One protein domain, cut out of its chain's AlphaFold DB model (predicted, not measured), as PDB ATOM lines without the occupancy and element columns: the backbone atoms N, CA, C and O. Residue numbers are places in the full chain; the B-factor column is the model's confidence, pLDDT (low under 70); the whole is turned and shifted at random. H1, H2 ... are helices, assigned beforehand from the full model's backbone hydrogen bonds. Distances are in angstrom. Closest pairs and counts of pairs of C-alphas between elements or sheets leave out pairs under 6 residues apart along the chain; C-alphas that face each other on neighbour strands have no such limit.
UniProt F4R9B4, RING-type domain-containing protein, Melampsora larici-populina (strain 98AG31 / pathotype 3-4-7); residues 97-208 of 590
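AT A GLANCE: This is residues 97 to 208 of the 590 residues of the protein "RING-type domain-containing protein" of Melampsora larici-populina (strain 98AG31 / pathotype 3-4-7) (UniProt F4R9B4). Three helices, H1, H2 and H3, run in a zigzag, each turning back on the one before, with H2 linking the other two; the short H4 crosses both H2 and H3 nearly at a right angle. After H4 a long tail with no named element, residues 181 to 208, makes a narrow loop that turns back near Val 195, at one end of the longest axis. The printed part has 112 residues with four named helices in the order H1, H2, H3, H4 and no named strand; the class is all helix, though only 55 residues, under half, are in named elements. The whole is compact, with a radius of gyration of the C-alphas of 14.3 A, and spans 47 by 38 by 30 A.

IN THESE COORDINATES: H1 holds residues 98 to 110 and is 17.1 A from first to last C-alpha, beginning at C-alpha 98 at (179.984, 236.066, 267.838). H2, residues 115 to 131, is 24.8 A long and begins at C-alpha 115 at (174.168, 217.677, 281.121). H3, residues 137 to 153, is 24.4 A long. H4, residues 173 to 180, ends at C-alpha 180 at (196.819, 232.707, 289.063).

HOW THE PARTS SIT: H2 is the hub and touches the three other helices. H1 and H2 form a helical hairpin at a shallow tilt of 25 degrees, opposite ways. H1 touches H2 with residues 104 to 108 alone, and the closest C-alphas, those of Ile 108 and Ser 118, are 5.5 A apart. H2 and H3 form a second helical hairpin, touching at a shallow tilt of 28 degrees, opposite ways; the closest C-alphas are those of Ala 126 and Val 143, 6.1 A apart. H4 is about perpendicular to H2, at 88 degrees, and touches its residues 127 to 131 alone, with the C-alphas of Ala 127 and Ala 174 closest at 5.2 A. H4 is also about perpendicular to H3, at 78 degrees, and touches its residues 144 to 148 alone, with the C-alphas of Leu 144 and Leu 178 closest at 6.7 A. The packing is part aligned, part crossed. H1 is apart from H3 and from H4. In H1, H2, H3 and H4 every O i to N i+4 pair is within hydrogen-bond range.

THE WHOLE: The two C-alphas farthest apart are those of Gln 167 and Val 195, at 46.7 A. The printed part has no cut. The links H1 to H2 and H2 to H3 are tight, and the link H3 to H4, 19 residues, is long. In the tail, residues 189 to 190 pair with residues 199 to 200, antiparallel. The mean pLDDT of the printed part is 76.2; residues 97 to 116, 155 to 158 and 189 to 201 are under 70.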
ATOM      1  N   SER A  97     184.230 236.890 266.184       46.44
ATOM      2  CA  SER A  97     183.040 236.347 265.537       46.44
ATOM      3  C   SER A  97     182.103 235.774 266.603       46.44
ATOM      4  O   SER A  97     182.387 234.753 267.233       46.44
ATOM      5  N   PHE A  98     180.970 236.454 266.824       50.81
ATOM      6  CA  PHE A  98     179.984 236.066 267.838       50.81
ATOM      7  C   PHE A  98     179.563 234.601 267.647       50.81
ATOM      8  O   PHE A  98     179.336 233.905 268.630       50.81
ATOM      9  N   SER A  99     179.594 234.107 266.398       51.91
ATOM     10  CA  SER A  99     179.459 232.700 265.999       51.91
ATOM     11  C   SER A  99     180.275 231.697 266.808       51.91
ATOM     12  O   SER A  99     179.834 230.564 266.915       51.91
ATOM     13  N   ASP A 100     181.432 232.044 267.367       51.84
ATOM     14  CA  ASP A 100     182.341 231.057 267.962       51.84
ATOM     15  C   ASP A 100     181.992 230.790 269.430       51.84
ATOM     16  O   ASP A 100     181.866 229.636 269.844       51.84
ATOM     17  N   VAL A 101     181.727 231.849 270.209       55.34
ATOM     18  CA  VAL A 101     181.100 231.711 271.538       55.34
ATOM     19  C   VAL A 101     179.648 231.264 271.397       55.34
ATOM     20  O   VAL A 101     179.216 230.408 272.164       55.34
ATOM     21  N   ARG A 102     178.916 231.757 270.390       61.16
ATOM     22  CA  ARG A 102     177.553 231.315 270.081       61.16
ATOM     23  C   ARG A 102     177.513 229.831 269.739       61.16
ATOM     24  O   ARG A 102     176.728 229.138 270.359       61.16
ATOM     25  N   ALA A 103     178.384 229.308 268.878       58.50
ATOM     26  CA  ALA A 103     178.442 227.877 268.568       58.50
ATOM     27  C   ALA A 103     178.872 227.043 269.783       58.50
ATOM     28  O   ALA A 103     178.337 225.960 269.998       58.50
ATOM     29  N   LEU A 104     179.791 227.536 270.620       55.03
ATOM     30  CA  LEU A 104     180.148 226.878 271.882       55.03
ATOM     31  C   LEU A 104     178.968 226.823 272.873       55.03
ATOM     32  O   LEU A 104     178.763 225.792 273.515       55.03
ATOM     33  N   LEU A 105     178.169 227.890 272.971       58.22
ATOM     34  CA  LEU A 105     176.944 227.939 273.778       58.22
ATOM     35  C   LEU A 105     175.822 227.088 273.158       58.22
ATOM     36  O   LEU A 105     175.208 226.289 273.855       58.22
ATOM     37  N   GLU A 106     175.597 227.177 271.851       59.06
ATOM     38  CA  GLU A 106     174.638 226.368 271.094       59.06
ATOM     39  C   GLU A 106     174.991 224.874 271.159       59.06
ATOM     40  O   GLU A 106     174.086 224.048 271.213       59.06
ATOM     41  N   VAL A 107     176.270 224.493 271.265       52.53
ATOM     42  CA  VAL A 107     176.695 223.106 271.536       52.53
ATOM     43  C   VAL A 107     176.352 222.650 272.960       52.53
ATOM     44  O   VAL A 107     176.006 221.483 273.127       52.53
ATOM     45  N   ILE A 108     176.388 223.529 273.974       49.78
ATOM     46  CA  ILE A 108     175.863 223.213 275.320       49.78
ATOM     47  C   ILE A 108     174.330 223.082 275.287       49.78
ATOM     48  O   ILE A 108     173.764 222.193 275.918       49.78
ATOM     49  N   ILE A 109     173.661 223.982 274.561       51.75
ATOM     50  CA  ILE A 109     172.201 224.150 274.557       51.75
ATOM     51  C   ILE A 109     171.488 223.083 273.706       51.75
ATOM     52  O   ILE A 109     170.406 222.632 274.072       51.75
ATOM     53  N   SER A 110     172.071 222.663 272.580       46.97
ATOM     54  CA  SER A 110     171.463 221.697 271.645       46.97
ATOM     55  C   SER A 110     171.723 220.229 271.995       46.97
ATOM     56  O   SER A 110     171.068 219.331 271.458       46.97
ATOM     57  N   SER A 111     172.667 219.949 272.895       45.19
ATOM     58  CA  SER A 111     173.022 218.582 273.265       45.19
ATOM     59  C   SER A 111     171.983 217.965 274.210       45.19
ATOM     60  O   SER A 111     172.114 218.056 275.428       45.19
ATOM     61  N   ASN A 112     171.010 217.233 273.656       45.66
ATOM     62  CA  ASN A 112     170.040 216.394 274.393       45.66
ATOM     63  C   ASN A 112     170.671 215.207 275.173       45.66
ATOM     64  O   ASN A 112     169.981 214.267 275.569       45.66
ATOM     65  N   THR A 113     171.989 215.205 275.375       47.16
ATOM     66  CA  THR A 113     172.704 214.279 276.261       47.16
ATOM     67  C   THR A 113     172.510 214.657 277.731       47.16
ATOM     68  O   THR A 113     172.085 215.764 278.053       47.16
ATOM     69  N   THR A 114     172.883 213.768 278.654       56.44
ATOM     70  CA  THR A 114     172.979 214.114 280.081       56.44
ATOM     71  C   THR A 114     173.882 215.350 280.284       56.44
ATOM     72  O   THR A 114     174.985 215.361 279.728       56.44
ATOM     73  N   PRO A 115     173.475 216.376 281.070       62.78
ATOM     74  CA  PRO A 115     174.168 217.677 281.121       62.78
ATOM     75  C   PRO A 115     175.670 217.600 281.420       62.78
ATOM     76  O   PRO A 115     176.478 218.277 280.792       62.78
ATOM     77  N   ILE A 116     176.058 216.673 282.299       65.75
ATOM     78  CA  ILE A 116     177.449 216.411 282.693       65.75
ATOM     79  C   ILE A 116     178.358 216.163 281.470       65.75
ATOM     80  O   ILE A 116     179.525 216.551 281.471       65.75
ATOM     81  N   ASN A 117     177.851 215.544 280.398       75.31
ATOM     82  CA  ASN A 117     178.654 215.268 279.203       75.31
ATOM     83  C   ASN A 117     178.878 216.512 278.326       75.31
ATOM     84  O   ASN A 117     179.929 216.607 277.689       75.31
ATOM     85  N   SER A 118     177.945 217.469 278.294       79.19
ATOM     86  CA  SER A 118     178.118 218.710 277.526       79.19
ATOM     87  C   SER A 118     178.972 219.731 278.277       79.19
ATOM     88  O   SER A 118     179.862 220.331 277.674       79.19
ATOM     89  N   GLU A 119     178.804 219.831 279.599       82.19
ATOM     90  CA  GLU A 119     179.660 220.620 280.496       82.19
ATOM     91  C   GLU A 119     181.139 220.212 280.366       82.19
ATOM     92  O   GLU A 119     181.995 221.050 280.071       82.19
ATOM     93  N   ASN A 120     181.442 218.912 280.491       84.81
ATOM     94  CA  ASN A 120     182.803 218.386 280.324       84.81
ATOM     95  C   ASN A 120     183.374 218.662 278.921       84.81
ATOM     96  O   ASN A 120     184.546 219.023 278.792       84.81
ATOM     97  N   LYS A 121     182.559 218.529 277.863       86.00
ATOM     98  CA  LYS A 121     182.996 218.790 276.483       86.00
ATOM     99  C   LYS A 121     183.309 220.272 276.248       86.00
ATOM    100  O   LYS A 121     184.324 220.578 275.621       86.00
ATOM    101  N   PHE A 122     182.488 221.190 276.762       85.50
ATOM    102  CA  PHE A 122     182.790 222.624 276.700       85.50
ATOM    103  C   PHE A 122     184.079 222.938 277.459       85.50
ATOM    104  O   PHE A 122     184.952 223.613 276.922       85.50
ATOM    105  N   ILE A 123     184.227 222.429 278.688       89.06
ATOM    106  CA  ILE A 123     185.407 222.686 279.525       89.06
ATOM    107  C   ILE A 123     186.689 222.204 278.832       89.06
ATOM    108  O   ILE A 123     187.690 222.924 278.837       89.06
ATOM    109  N   TYR A 124     186.639 221.053 278.154       90.38
ATOM    110  CA  TYR A 124     187.736 220.572 277.317       90.38
ATOM    111  C   TYR A 124     188.054 221.531 276.155       90.38
ATOM    112  O   TYR A 124     189.192 221.978 276.047       90.38
ATOM    113  N   HIS A 125     187.071 221.913 275.330       88.44
ATOM    114  CA  HIS A 125     187.298 222.811 274.184       88.44
ATOM    115  C   HIS A 125     187.714 224.237 274.581       88.44
ATOM    116  O   HIS A 125     188.474 224.896 273.864       88.44
ATOM    117  N   ALA A 126     187.253 224.727 275.730       89.88
ATOM    118  CA  ALA A 126     187.677 226.000 276.297       89.88
ATOM    119  C   ALA A 126     189.134 225.931 276.797       89.88
ATOM    120  O   ALA A 126     189.923 226.831 276.508       89.88
ATOM    121  N   ALA A 127     189.532 224.843 277.465       91.75
ATOM    122  CA  ALA A 127     190.921 224.627 277.869       91.75
ATOM    123  C   ALA A 127     191.864 224.438 276.662       91.75
ATOM    124  O   ALA A 127     192.912 225.076 276.593       91.75
ATOM    125  N   GLU A 128     191.453 223.636 275.675       91.50
ATOM    126  CA  GLU A 128     192.117 223.459 274.376       91.50
ATOM    127  C   GLU A 128     192.298 224.799 273.646       91.50
ATOM    128  O   GLU A 128     193.373 225.098 273.126       91.50
ATOM    129  N   SER A 129     191.269 225.652 273.654       90.38
ATOM    130  CA  SER A 129     191.348 226.985 273.055       90.38
ATOM    131  C   SER A 129     192.339 227.886 273.790       90.38
ATOM    132  O   SER A 129     193.094 228.600 273.136       90.38
ATOM    133  N   LEU A 130     192.418 227.817 275.124       92.81
ATOM    134  CA  LEU A 130     193.414 228.567 275.896       92.81
ATOM    135  C   LEU A 130     194.856 228.133 275.602       92.81
ATOM    136  O   LEU A 130     195.747 228.985 275.667       92.81
ATOM    137  N   GLU A 131     195.123 226.875 275.241       92.88
ATOM    138  CA  GLU A 131     196.477 226.439 274.857       92.88
ATOM    139  C   GLU A 131     196.985 227.119 273.572       92.88
ATOM    140  O   GLU A 131     198.192 227.372 273.457       92.88
ATOM    141  N   LYS A 132     196.085 227.504 272.650       89.25
ATOM    142  CA  LYS A 132     196.421 228.196 271.392       89.25
ATOM    143  C   LYS A 132     197.191 229.495 271.667       89.25
ATOM    144  O   LYS A 132     196.792 230.326 272.486       89.25
ATOM    145  N   GLU A 133     198.308 229.685 270.962       86.19
ATOM    146  CA  GLU A 133     199.179 230.864 271.133       86.19
ATOM    147  C   GLU A 133     198.638 232.124 270.437       86.19
ATOM    148  O   GLU A 133     199.086 233.227 270.735       86.19
ATOM    149  N   GLU A 134     197.661 231.953 269.546       83.56
ATOM    150  CA  GLU A 134     197.058 233.006 268.722       83.56
ATOM    151  C   GLU A 134     195.959 233.798 269.447       83.56
ATOM    152  O   GLU A 134     195.651 234.912 269.026       83.56
ATOM    153  N   LEU A 135     195.389 233.270 270.545       87.06
ATOM    154  CA  LEU A 135     194.347 233.986 271.288       87.06
ATOM    155  C   LEU A 135     194.880 235.303 271.855       87.06
ATOM    156  O   LEU A 135     195.786 235.318 272.700       87.06
ATOM    157  N   ASN A 136     194.243 236.401 271.448       86.00
ATOM    158  CA  ASN A 136     194.503 237.728 271.980       86.00
ATOM    159  C   ASN A 136     194.078 237.828 273.461       86.00
ATOM    160  O   ASN A 136     193.405 236.954 274.017       86.00
ATOM    161  N   ILE A 137     194.491 238.907 274.131       87.38
ATOM    162  CA  ILE A 137     194.280 239.050 275.576       87.38
ATOM    163  C   ILE A 137     192.793 239.125 275.966       87.38
ATOM    164  O   ILE A 137     192.425 238.607 277.015       87.38
ATOM    165  N   ILE A 138     191.936 239.703 275.120       85.25
ATOM    166  CA  ILE A 138     190.492 239.821 275.369       85.25
ATOM    167  C   ILE A 138     189.820 238.454 275.194       85.25
ATOM    168  O   ILE A 138     189.118 238.004 276.095       85.25
ATOM    169  N   GLN A 139     190.125 237.737 274.106       86.81
ATOM    170  CA  GLN A 139     189.675 236.356 273.868       86.81
ATOM    171  C   GLN A 139     190.026 235.426 275.038       86.81
ATOM    172  O   GLN A 139     189.187 234.668 275.523       86.81
ATOM    173  N   ARG A 140     191.262 235.526 275.542       92.12
ATOM    174  CA  ARG A 140     191.738 234.763 276.702       92.12
ATOM    175  C   ARG A 140     190.922 235.060 277.964       92.12
ATOM    176  O   ARG A 140     190.534 234.132 278.668       92.12
ATOM    177  N   ILE A 141     190.611 236.332 278.221       89.94
ATOM    178  CA  ILE A 141     189.786 236.760 279.364       89.94
ATOM    179  C   ILE A 141     188.338 236.253 279.239       89.94
ATOM    180  O   ILE A 141     187.785 235.785 280.234       89.94
ATOM    181  N   TRP A 142     187.744 236.269 278.040       88.25
ATOM    182  CA  TRP A 142     186.409 235.707 277.787       88.25
ATOM    183  C   TRP A 142     186.331 234.209 278.102       88.25
ATOM    184  O   TRP A 142     185.475 233.786 278.882       88.25
ATOM    185  N   VAL A 143     187.250 233.407 277.549       90.25
ATOM    186  CA  VAL A 143     187.250 231.945 277.747       90.25
ATOM    187  C   VAL A 143     187.518 231.582 279.215       90.25
ATOM    188  O   VAL A 143     186.864 230.691 279.758       90.25
ATOM    189  N   LEU A 144     188.398 232.321 279.902       91.88
ATOM    190  CA  LEU A 144     188.592 232.179 281.351       91.88
ATOM    191  C   LEU A 144     187.358 232.593 282.158       91.88
ATOM    192  O   LEU A 144     187.071 231.964 283.172       91.88
ATOM    193  N   GLY A 145     186.605 233.603 281.717       89.12
ATOM    194  CA  GLY A 145     185.334 233.994 282.330       89.12
ATOM    195  C   GLY A 145     184.296 232.876 282.270       89.12
ATOM    196  O   GLY A 145     183.688 232.553 283.289       89.12
ATOM    197  N   ALA A 146     184.151 232.235 281.108       87.44
ATOM    198  CA  ALA A 146     183.241 231.106 280.931       87.44
ATOM    199  C   ALA A 146     183.668 229.881 281.762       87.44
ATOM    200  O   ALA A 146     182.851 229.314 282.487       87.44
ATOM    201  N   LEU A 147     184.956 229.516 281.736       90.19
ATOM    202  CA  LEU A 147     185.489 228.425 282.561       90.19
ATOM    203  C   LEU A 147     185.349 228.692 284.063       90.19
ATOM    204  O   LEU A 147     185.003 227.781 284.810       90.19
ATOM    205  N   LYS A 148     185.589 229.930 284.510       89.56
ATOM    206  CA  LYS A 148     185.407 230.340 285.907       89.56
ATOM    207  C   LYS A 148     183.951 230.172 286.336       89.56
ATOM    208  O   LYS A 148     183.701 229.564 287.368       89.56
ATOM    209  N   VAL A 149     183.002 230.641 285.522       85.31
ATOM    210  CA  VAL A 149     181.565 230.470 285.781       85.31
ATOM    211  C   VAL A 149     181.181 228.990 285.865       85.31
ATOM    212  O   VAL A 149     180.532 228.598 286.830       85.31
ATOM    213  N   LEU A 150     181.617 228.148 284.923       85.81
ATOM    214  CA  LEU A 150     181.306 226.712 284.955       85.81
ATOM    215  C   LEU A 150     181.940 225.991 286.153       85.81
ATOM    216  O   LEU A 150     181.270 225.193 286.804       85.81
ATOM    217  N   ARG A 151     183.194 226.310 286.499       87.06
ATOM    218  CA  ARG A 151     183.870 225.794 287.701       87.06
ATOM    219  C   ARG A 151     183.118 226.183 288.975       87.06
ATOM    220  O   ARG A 151     182.942 225.348 289.854       87.06
ATOM    221  N   ASP A 152     182.665 227.432 289.063       84.50
ATOM    222  CA  ASP A 152     181.991 227.969 290.246       84.50
ATOM    223  C   ASP A 152     180.520 227.480 290.351       84.50
ATOM    224  O   ASP A 152     179.968 227.441 291.451       84.50
ATOM    225  N   TYR A 153     179.905 227.028 289.244       82.50
ATOM    226  CA  TYR A 153     178.619 226.305 289.230       82.50
ATOM    227  C   TYR A 153     178.745 224.787 289.481       82.50
ATOM    228  O   TYR A 153     177.835 224.198 290.069       82.50
ATOM    229  N   SER A 154     179.840 224.141 289.058       81.25
ATOM    230  CA  SER A 154     180.081 222.692 289.198       81.25
ATOM    231  C   SER A 154     180.483 222.304 290.633       81.25
ATOM    232  O   SER A 154     181.581 221.807 290.895       81.25
ATOM    233  N   LEU A 155     179.562 222.500 291.578       62.91
ATOM    234  CA  LEU A 155     179.762 222.249 293.011       62.91
ATOM    235  C   LEU A 155     180.070 220.783 293.367       62.91
ATOM    236  O   LEU A 155     180.661 220.530 294.416       62.91
ATOM    237  N   GLU A 156     179.667 219.822 292.530       60.00
ATOM    238  CA  GLU A 156     179.711 218.387 292.865       60.00
ATOM    239  C   GLU A 156     180.806 217.597 292.129       60.00
ATOM    240  O   GLU A 156     181.252 216.569 292.639       60.00
ATOM    241  N   THR A 157     181.309 218.071 290.977       58.00
ATOM    242  CA  THR A 157     182.430 217.411 290.280       58.00
ATOM    243  C   THR A 157     183.740 218.173 290.477       58.00
ATOM    244  O   THR A 157     183.944 219.260 289.938       58.00
ATOM    245  N   ARG A 158     184.672 217.578 291.238       65.31
ATOM    246  CA  ARG A 158     186.077 218.017 291.297       65.31
ATOM    247  C   ARG A 158     186.764 217.691 289.968       65.31
ATOM    248  O   ARG A 158     187.438 216.670 289.862       65.31
ATOM    249  N   GLN A 159     186.576 218.521 288.946       76.00
ATOM    250  CA  GLN A 159     187.213 218.310 287.645       76.00
ATOM    251  C   GLN A 159     188.730 218.548 287.748       76.00
ATOM    252  O   GLN A 159     189.135 219.693 287.958       76.00
ATOM    253  N   PRO A 160     189.594 217.525 287.569       79.56
ATOM    254  CA  PRO A 160     191.038 217.688 287.777       79.56
ATOM    255  C   PRO A 160     191.665 218.707 286.819       79.56
ATOM    256  O   PRO A 160     192.596 219.416 287.189       79.56
ATOM    257  N   LEU A 161     191.098 218.830 285.611       83.31
ATOM    258  CA  LEU A 161     191.508 219.783 284.576       83.31
ATOM    259  C   LEU A 161     191.446 221.248 285.049       83.31
ATOM    260  O   LEU A 161     192.231 222.070 284.585       83.31
ATOM    261  N   LEU A 162     190.520 221.571 285.959       83.19
ATOM    262  CA  LEU A 162     190.304 222.920 286.492       83.19
ATOM    263  C   LEU A 162     190.714 223.033 287.971       83.19
ATOM    264  O   LEU A 162     190.196 223.897 288.682       83.19
ATOM    265  N   SER A 163     191.621 222.172 288.460       82.69
ATOM    266  CA  SER A 163     192.125 222.312 289.830       82.69
ATOM    267  C   SER A 163     192.874 223.634 289.994       82.69
ATOM    268  O   SER A 163     193.836 223.925 289.283       82.69
ATOM    269  N   ASN A 164     192.444 224.427 290.976       76.81
ATOM    270  CA  ASN A 164     193.137 225.653 291.367       76.81
ATOM    271  C   ASN A 164     194.398 225.350 292.203       76.81
ATOM    272  O   ASN A 164     195.227 226.239 292.409       76.81
ATOM    273  N   HIS A 165     194.542 224.123 292.714       84.62
ATOM    274  CA  HIS A 165     195.624 223.736 293.612       84.62
ATOM    275  C   HIS A 165     196.888 223.391 292.822       84.62
ATOM    276  O   HIS A 165     197.102 222.257 292.400       84.62
ATOM    277  N   ILE A 166     197.769 224.385 292.692       85.06
ATOM    278  CA  ILE A 166     199.056 224.308 291.979       85.06
ATOM    279  C   ILE A 166     199.961 223.145 292.445       85.06
ATOM    280  O   ILE A 166     200.847 222.717 291.713       85.06
ATOM    281  N   GLN A 167     199.733 222.624 293.653       84.50
ATOM    282  CA  GLN A 167     200.507 221.545 294.274       84.50
ATOM    283  C   GLN A 167     199.913 220.134 294.059       84.50
ATOM    284  O   GLN A 167     200.582 219.157 294.378       84.50
ATOM    285  N   GLU A 168     198.681 220.000 293.549       83.81
ATOM    286  CA  GLU A 168     197.954 218.713 293.520       83.81
ATOM    287  C   GLU A 168     198.182 217.862 292.255       83.81
ATOM    288  O   GLU A 168     197.715 216.726 292.196       83.81
ATOM    289  N   GLY A 169     198.903 218.359 291.243       78.31
ATOM    290  CA  GLY A 169     199.199 217.566 290.045       78.31
ATOM    291  C   GLY A 169     199.626 218.375 288.816       78.31
ATOM    292  O   GLY A 169     199.971 219.552 288.930       78.31
ATOM    293  N   PRO A 170     199.624 217.752 287.621       78.94
ATOM    294  CA  PRO A 170     199.938 218.436 286.371       78.94
ATOM    295  C   PRO A 170     198.836 219.439 286.001       78.94
ATOM    296  O   PRO A 170     197.700 219.061 285.720       78.94
ATOM    297  N   LEU A 171     199.189 220.722 285.954       84.69
ATOM    298  CA  LEU A 171     198.293 221.788 285.508       84.69
ATOM    299  C   LEU A 171     198.291 221.883 283.977       84.69
ATOM    300  O   LEU A 171     199.350 222.034 283.363       84.69
ATOM    301  N   CYS A 172     197.108 221.897 283.362       91.62
ATOM    302  CA  CYS A 172     196.958 222.482 282.029       91.62
ATOM    303  C   CYS A 172     197.030 224.016 282.127       91.62
ATOM    304  O   CYS A 172     196.868 224.598 283.208       91.62
ATOM    305  N   ARG A 173     197.225 224.704 280.997       93.88
ATOM    306  CA  ARG A 173     197.286 226.171 280.983       93.88
ATOM    307  C   ARG A 173     196.017 226.822 281.527       93.88
ATOM    308  O   ARG A 173     196.117 227.835 282.207       93.88
ATOM    309  N   ALA A 174     194.847 226.236 281.271       94.12
ATOM    310  CA  ALA A 174     193.574 226.761 281.757       94.12
ATOM    311  C   ALA A 174     193.474 226.736 283.293       94.12
ATOM    312  O   ALA A 174     193.131 227.753 283.887       94.12
ATOM    313  N   GLY A 175     193.842 225.625 283.943       93.31
ATOM    314  CA  GLY A 175     193.898 225.534 285.407       93.31
ATOM    315  C   GLY A 175     194.914 226.507 286.016       93.31
ATOM    316  O   GLY A 175     194.614 227.189 286.995       93.31
ATOM    317  N   LEU A 176     196.086 226.658 285.387       94.81
ATOM    318  CA  LEU A 176     197.111 227.607 285.832       94.81
ATOM    319  C   LEU A 176     196.677 229.079 285.655       94.81
ATOM    320  O   LEU A 176     196.895 229.884 286.559       94.81
ATOM    321  N   GLU A 177     196.021 229.435 284.543       95.38
ATOM    322  CA  GLU A 177     195.452 230.777 284.331       95.38
ATOM    323  C   GLU A 177     194.274 231.045 285.287       95.38
ATOM    324  O   GLU A 177     194.200 232.132 285.853       95.38
ATOM    325  N   LEU A 178     193.403 230.068 285.566       92.81
ATOM    326  CA  LEU A 178     192.317 230.199 286.552       92.81
ATOM    327  C   LEU A 178     192.822 230.334 287.995       92.81
ATOM    328  O   LEU A 178     192.242 231.102 288.763       92.81
ATOM    329  N   SER A 179     193.886 229.616 288.364       92.88
ATOM    330  CA  SER A 179     194.505 229.691 289.693       92.88
ATOM    331  C   SER A 179     195.197 231.041 289.901       92.88
ATOM    332  O   SER A 179     194.831 231.803 290.798       92.88
ATOM    333  N   LEU A 180     196.102 231.427 288.991       93.75
ATOM    334  CA  LEU A 180     196.819 232.707 289.063       93.75
ATOM    335  C   LEU A 180     195.943 233.938 288.776       93.75
ATOM    336  O   LEU A 180     196.426 235.059 288.897       93.75
ATOM    337  N   THR A 181     194.662 233.766 288.444       92.94
ATOM    338  CA  THR A 181     193.687 234.867 288.344       92.94
ATOM    339  C   THR A 181     192.524 234.739 289.337       92.94
ATOM    340  O   THR A 181     191.634 235.592 289.337       92.94
ATOM    341  N   GLN A 182     192.538 233.749 290.241       90.31
ATOM    342  CA  GLN A 182     191.442 233.458 291.179       90.31
ATOM    343  C   GLN A 182     191.094 234.646 292.093       90.31
ATOM    344  O   GLN A 182     189.918 234.893 292.364       90.31
ATOM    345  N   SER A 183     192.102 235.407 292.525       86.00
ATOM    346  CA  SER A 183     191.953 236.632 293.326       86.00
ATOM    347  C   SER A 183     191.261 237.776 292.575       86.00
ATOM    348  O   SER A 183     190.726 238.699 293.193       86.00
ATOM    349  N   THR A 184     191.257 237.740 291.240       84.00
ATOM    350  CA  THR A 184     190.659 238.792 290.422       84.00
ATOM    351  C   THR A 184     189.151 238.566 290.317       84.00
ATOM    352  O   THR A 184     188.650 237.641 289.672       84.00
ATOM    353  N   VAL A 185     188.388 239.434 290.984       72.94
ATOM    354  CA  VAL A 185     186.919 239.398 290.974       72.94
ATOM    355  C   VAL A 185     186.392 240.045 289.687       72.94
ATOM    356  O   VAL A 185     185.824 241.133 289.697       72.94
ATOM    357  N   PHE A 186     186.611 239.371 288.559       77.38
ATOM    358  CA  PHE A 186     185.766 239.506 287.373       77.38
ATOM    359  C   PHE A 186     184.671 238.432 287.405       77.38
ATOM    360  O   PHE A 186     184.930 237.302 287.834       77.38
ATOM    361  N   THR A 187     183.469 238.798 286.967       72.50
ATOM    362  CA  THR A 187     182.304 237.915 286.857       72.50
ATOM    363  C   THR A 187     181.752 238.073 285.451       72.50
ATOM    364  O   THR A 187     181.500 239.193 285.016       72.50
ATOM    365  N   LEU A 188     181.577 236.969 284.728       71.50
ATOM    366  CA  LEU A 188     180.950 237.007 283.413       71.50
ATOM    367  C   LEU A 188     179.436 237.190 283.598       71.50
ATOM    368  O   LEU A 188     178.776 236.314 284.153       71.50
ATOM    369  N   HIS A 189     178.899 238.328 283.163       67.38
ATOM    370  CA  HIS A 189     177.474 238.638 283.265       67.38
ATOM    371  C   HIS A 189     176.835 238.563 281.879       67.38
ATOM    372  O   HIS A 189     176.761 239.550 281.156       67.38
ATOM    373  N   ILE A 190     176.367 237.368 281.517       62.62
ATOM    374  CA  ILE A 190     175.600 237.170 280.286       62.62
ATOM    375  C   ILE A 190     174.229 237.832 280.472       62.62
ATOM    376  O   ILE A 190     173.336 237.287 281.120       62.62
ATOM    377  N   THR A 191     174.106 239.049 279.955       59.94
ATOM    378  CA  THR A 191     172.854 239.789 279.813       59.94
ATOM    379  C   THR A 191     172.146 239.348 278.536       59.94
ATOM    380  O   THR A 191     172.768 239.259 277.485       59.94
ATOM    381  N   PHE A 192     170.846 239.080 278.623       55.56
ATOM    382  CA  PHE A 192     169.985 238.880 277.458       55.56
ATOM    383  C   PHE A 192     169.009 240.055 277.417       55.56
ATOM    384  O   PHE A 192     168.265 240.256 278.380       55.56
ATOM    385  N   GLY A 193     169.060 240.864 276.357       59.47
ATOM    386  CA  GLY A 193     168.076 241.915 276.116       59.47
ATOM    387  C   GLY A 193     166.825 241.350 275.442       59.47
ATOM    388  O   GLY A 193     166.883 240.319 274.777       59.47
ATOM    389  N   ASP A 194     165.695 242.050 275.557       62.97
ATOM    390  CA  ASP A 194     164.422 241.634 274.938       62.97
ATOM    391  C   ASP A 194     164.413 241.731 273.391       62.97
ATOM    392  O   ASP A 194     163.400 241.424 272.762       62.97
ATOM    393  N   VAL A 195     165.511 242.191 272.771       54.66
ATOM    394  CA  VAL A 195     165.626 242.435 271.319       54.66
ATOM    395  C   VAL A 195     166.970 241.963 270.739       54.66
ATOM    396  O   VAL A 195     166.972 241.392 269.652       54.66
ATOM    397  N   GLU A 196     168.091 242.147 271.450       57.22
ATOM    398  CA  GLU A 196     169.439 241.738 271.010       57.22
ATOM    399  C   GLU A 196     170.221 241.036 272.149       57.22
ATOM    400  O   GLU A 196     170.060 241.351 273.335       57.22
ATOM    401  N   GLU A 197     171.047 240.042 271.799       57.88
ATOM    402  CA  GLU A 197     171.763 239.152 272.735       57.88
ATOM    403  C   GLU A 197     173.116 239.742 273.207       57.88
ATOM    404  O   GLU A 197     174.170 239.131 273.032       57.88
ATOM    405  N   ASP A 198     173.095 240.934 273.812       61.12
ATOM    406  CA  ASP A 198     174.300 241.648 274.274       61.12
ATOM    407  C   ASP A 198     175.005 240.962 275.463       61.12
ATOM    408  O   ASP A 198     174.774 241.263 276.640       61.12
ATOM    409  N   VAL A 199     175.942 240.061 275.164       61.16
ATOM    410  CA  VAL A 199     176.826 239.448 276.164       61.16
ATOM    411  C   VAL A 199     177.885 240.464 276.614       61.16
ATOM    412  O   VAL A 199     178.749 240.848 275.828       61.16
ATOM    413  N   THR A 200     177.886 240.868 277.892       66.44
ATOM    414  CA  THR A 200     178.788 241.925 278.397       66.44
ATOM    415  C   THR A 200     179.753 241.463 279.502       66.44
ATOM    416  O   THR A 200     179.407 240.743 280.441       66.44
ATOM    417  N   LEU A 201     181.015 241.909 279.430       66.56
ATOM    418  CA  LEU A 201     182.018 241.681 280.482       66.56
ATOM    419  C   LEU A 201     181.893 242.736 281.596       66.56
ATOM    420  O   LEU A 201     182.603 243.744 281.616       66.56
ATOM    421  N   ILE A 202     180.995 242.503 282.557       74.38
ATOM    422  CA  ILE A 202     180.820 243.400 283.711       74.38
ATOM    423  C   ILE A 202     181.933 243.181 284.748       74.38
ATOM    424  O   ILE A 202     181.874 242.311 285.620       74.38
ATOM    425  N   PHE A 203     182.954 244.032 284.693       76.00
ATOM    426  CA  PHE A 203     184.008 244.083 285.703       76.00
ATOM    427  C   PHE A 203     183.501 244.679 287.031       76.00
ATOM    428  O   PHE A 203     182.816 245.703 287.063       76.00
ATOM    429  N   ASN A 204     183.877 244.062 288.156       79.81
ATOM    430  CA  ASN A 204     183.566 244.574 289.493       79.81
ATOM    431  C   ASN A 204     184.233 245.951 289.718       79.81
ATOM    432  O   ASN A 204     185.315 246.217 289.204       79.81
ATOM    433  N   LYS A 205     183.656 246.818 290.558       78.75
ATOM    434  CA  LYS A 205     184.286 248.098 290.955       78.75
ATOM    435  C   LYS A 205     185.657 247.915 291.629       78.75
ATOM    436  O   LYS A 205     186.483 248.819 291.563       78.75
ATOM    437  N   ASN A 206     185.902 246.743 292.218       80.81
ATOM    438  CA  ASN A 206     187.180 246.337 292.812       80.81
ATOM    439  C   ASN A 206     188.056 245.503 291.847       80.81
ATOM    440  O   ASN A 206     188.960 244.790 292.279       80.81
ATOM    441  N   PHE A 207     187.777 245.522 290.539       81.94
ATOM    442  CA  PHE A 207     188.527 244.748 289.555       81.94
ATOM    443  C   PHE A 207     189.901 245.366 289.260       81.94
ATOM    444  O   PHE A 207     190.029 246.421 288.636       81.94
ATOM    445  N   HIS A 208     190.956 244.661 289.665       87.94
ATOM    446  CA  HIS A 208     192.336 245.034 289.376       87.94
ATOM    447  C   HIS A 208     192.794 244.439 288.036       87.94
ATOM    448  O   HIS A 208     193.434 243.389 288.001       87.94
TER     449      HIS A 208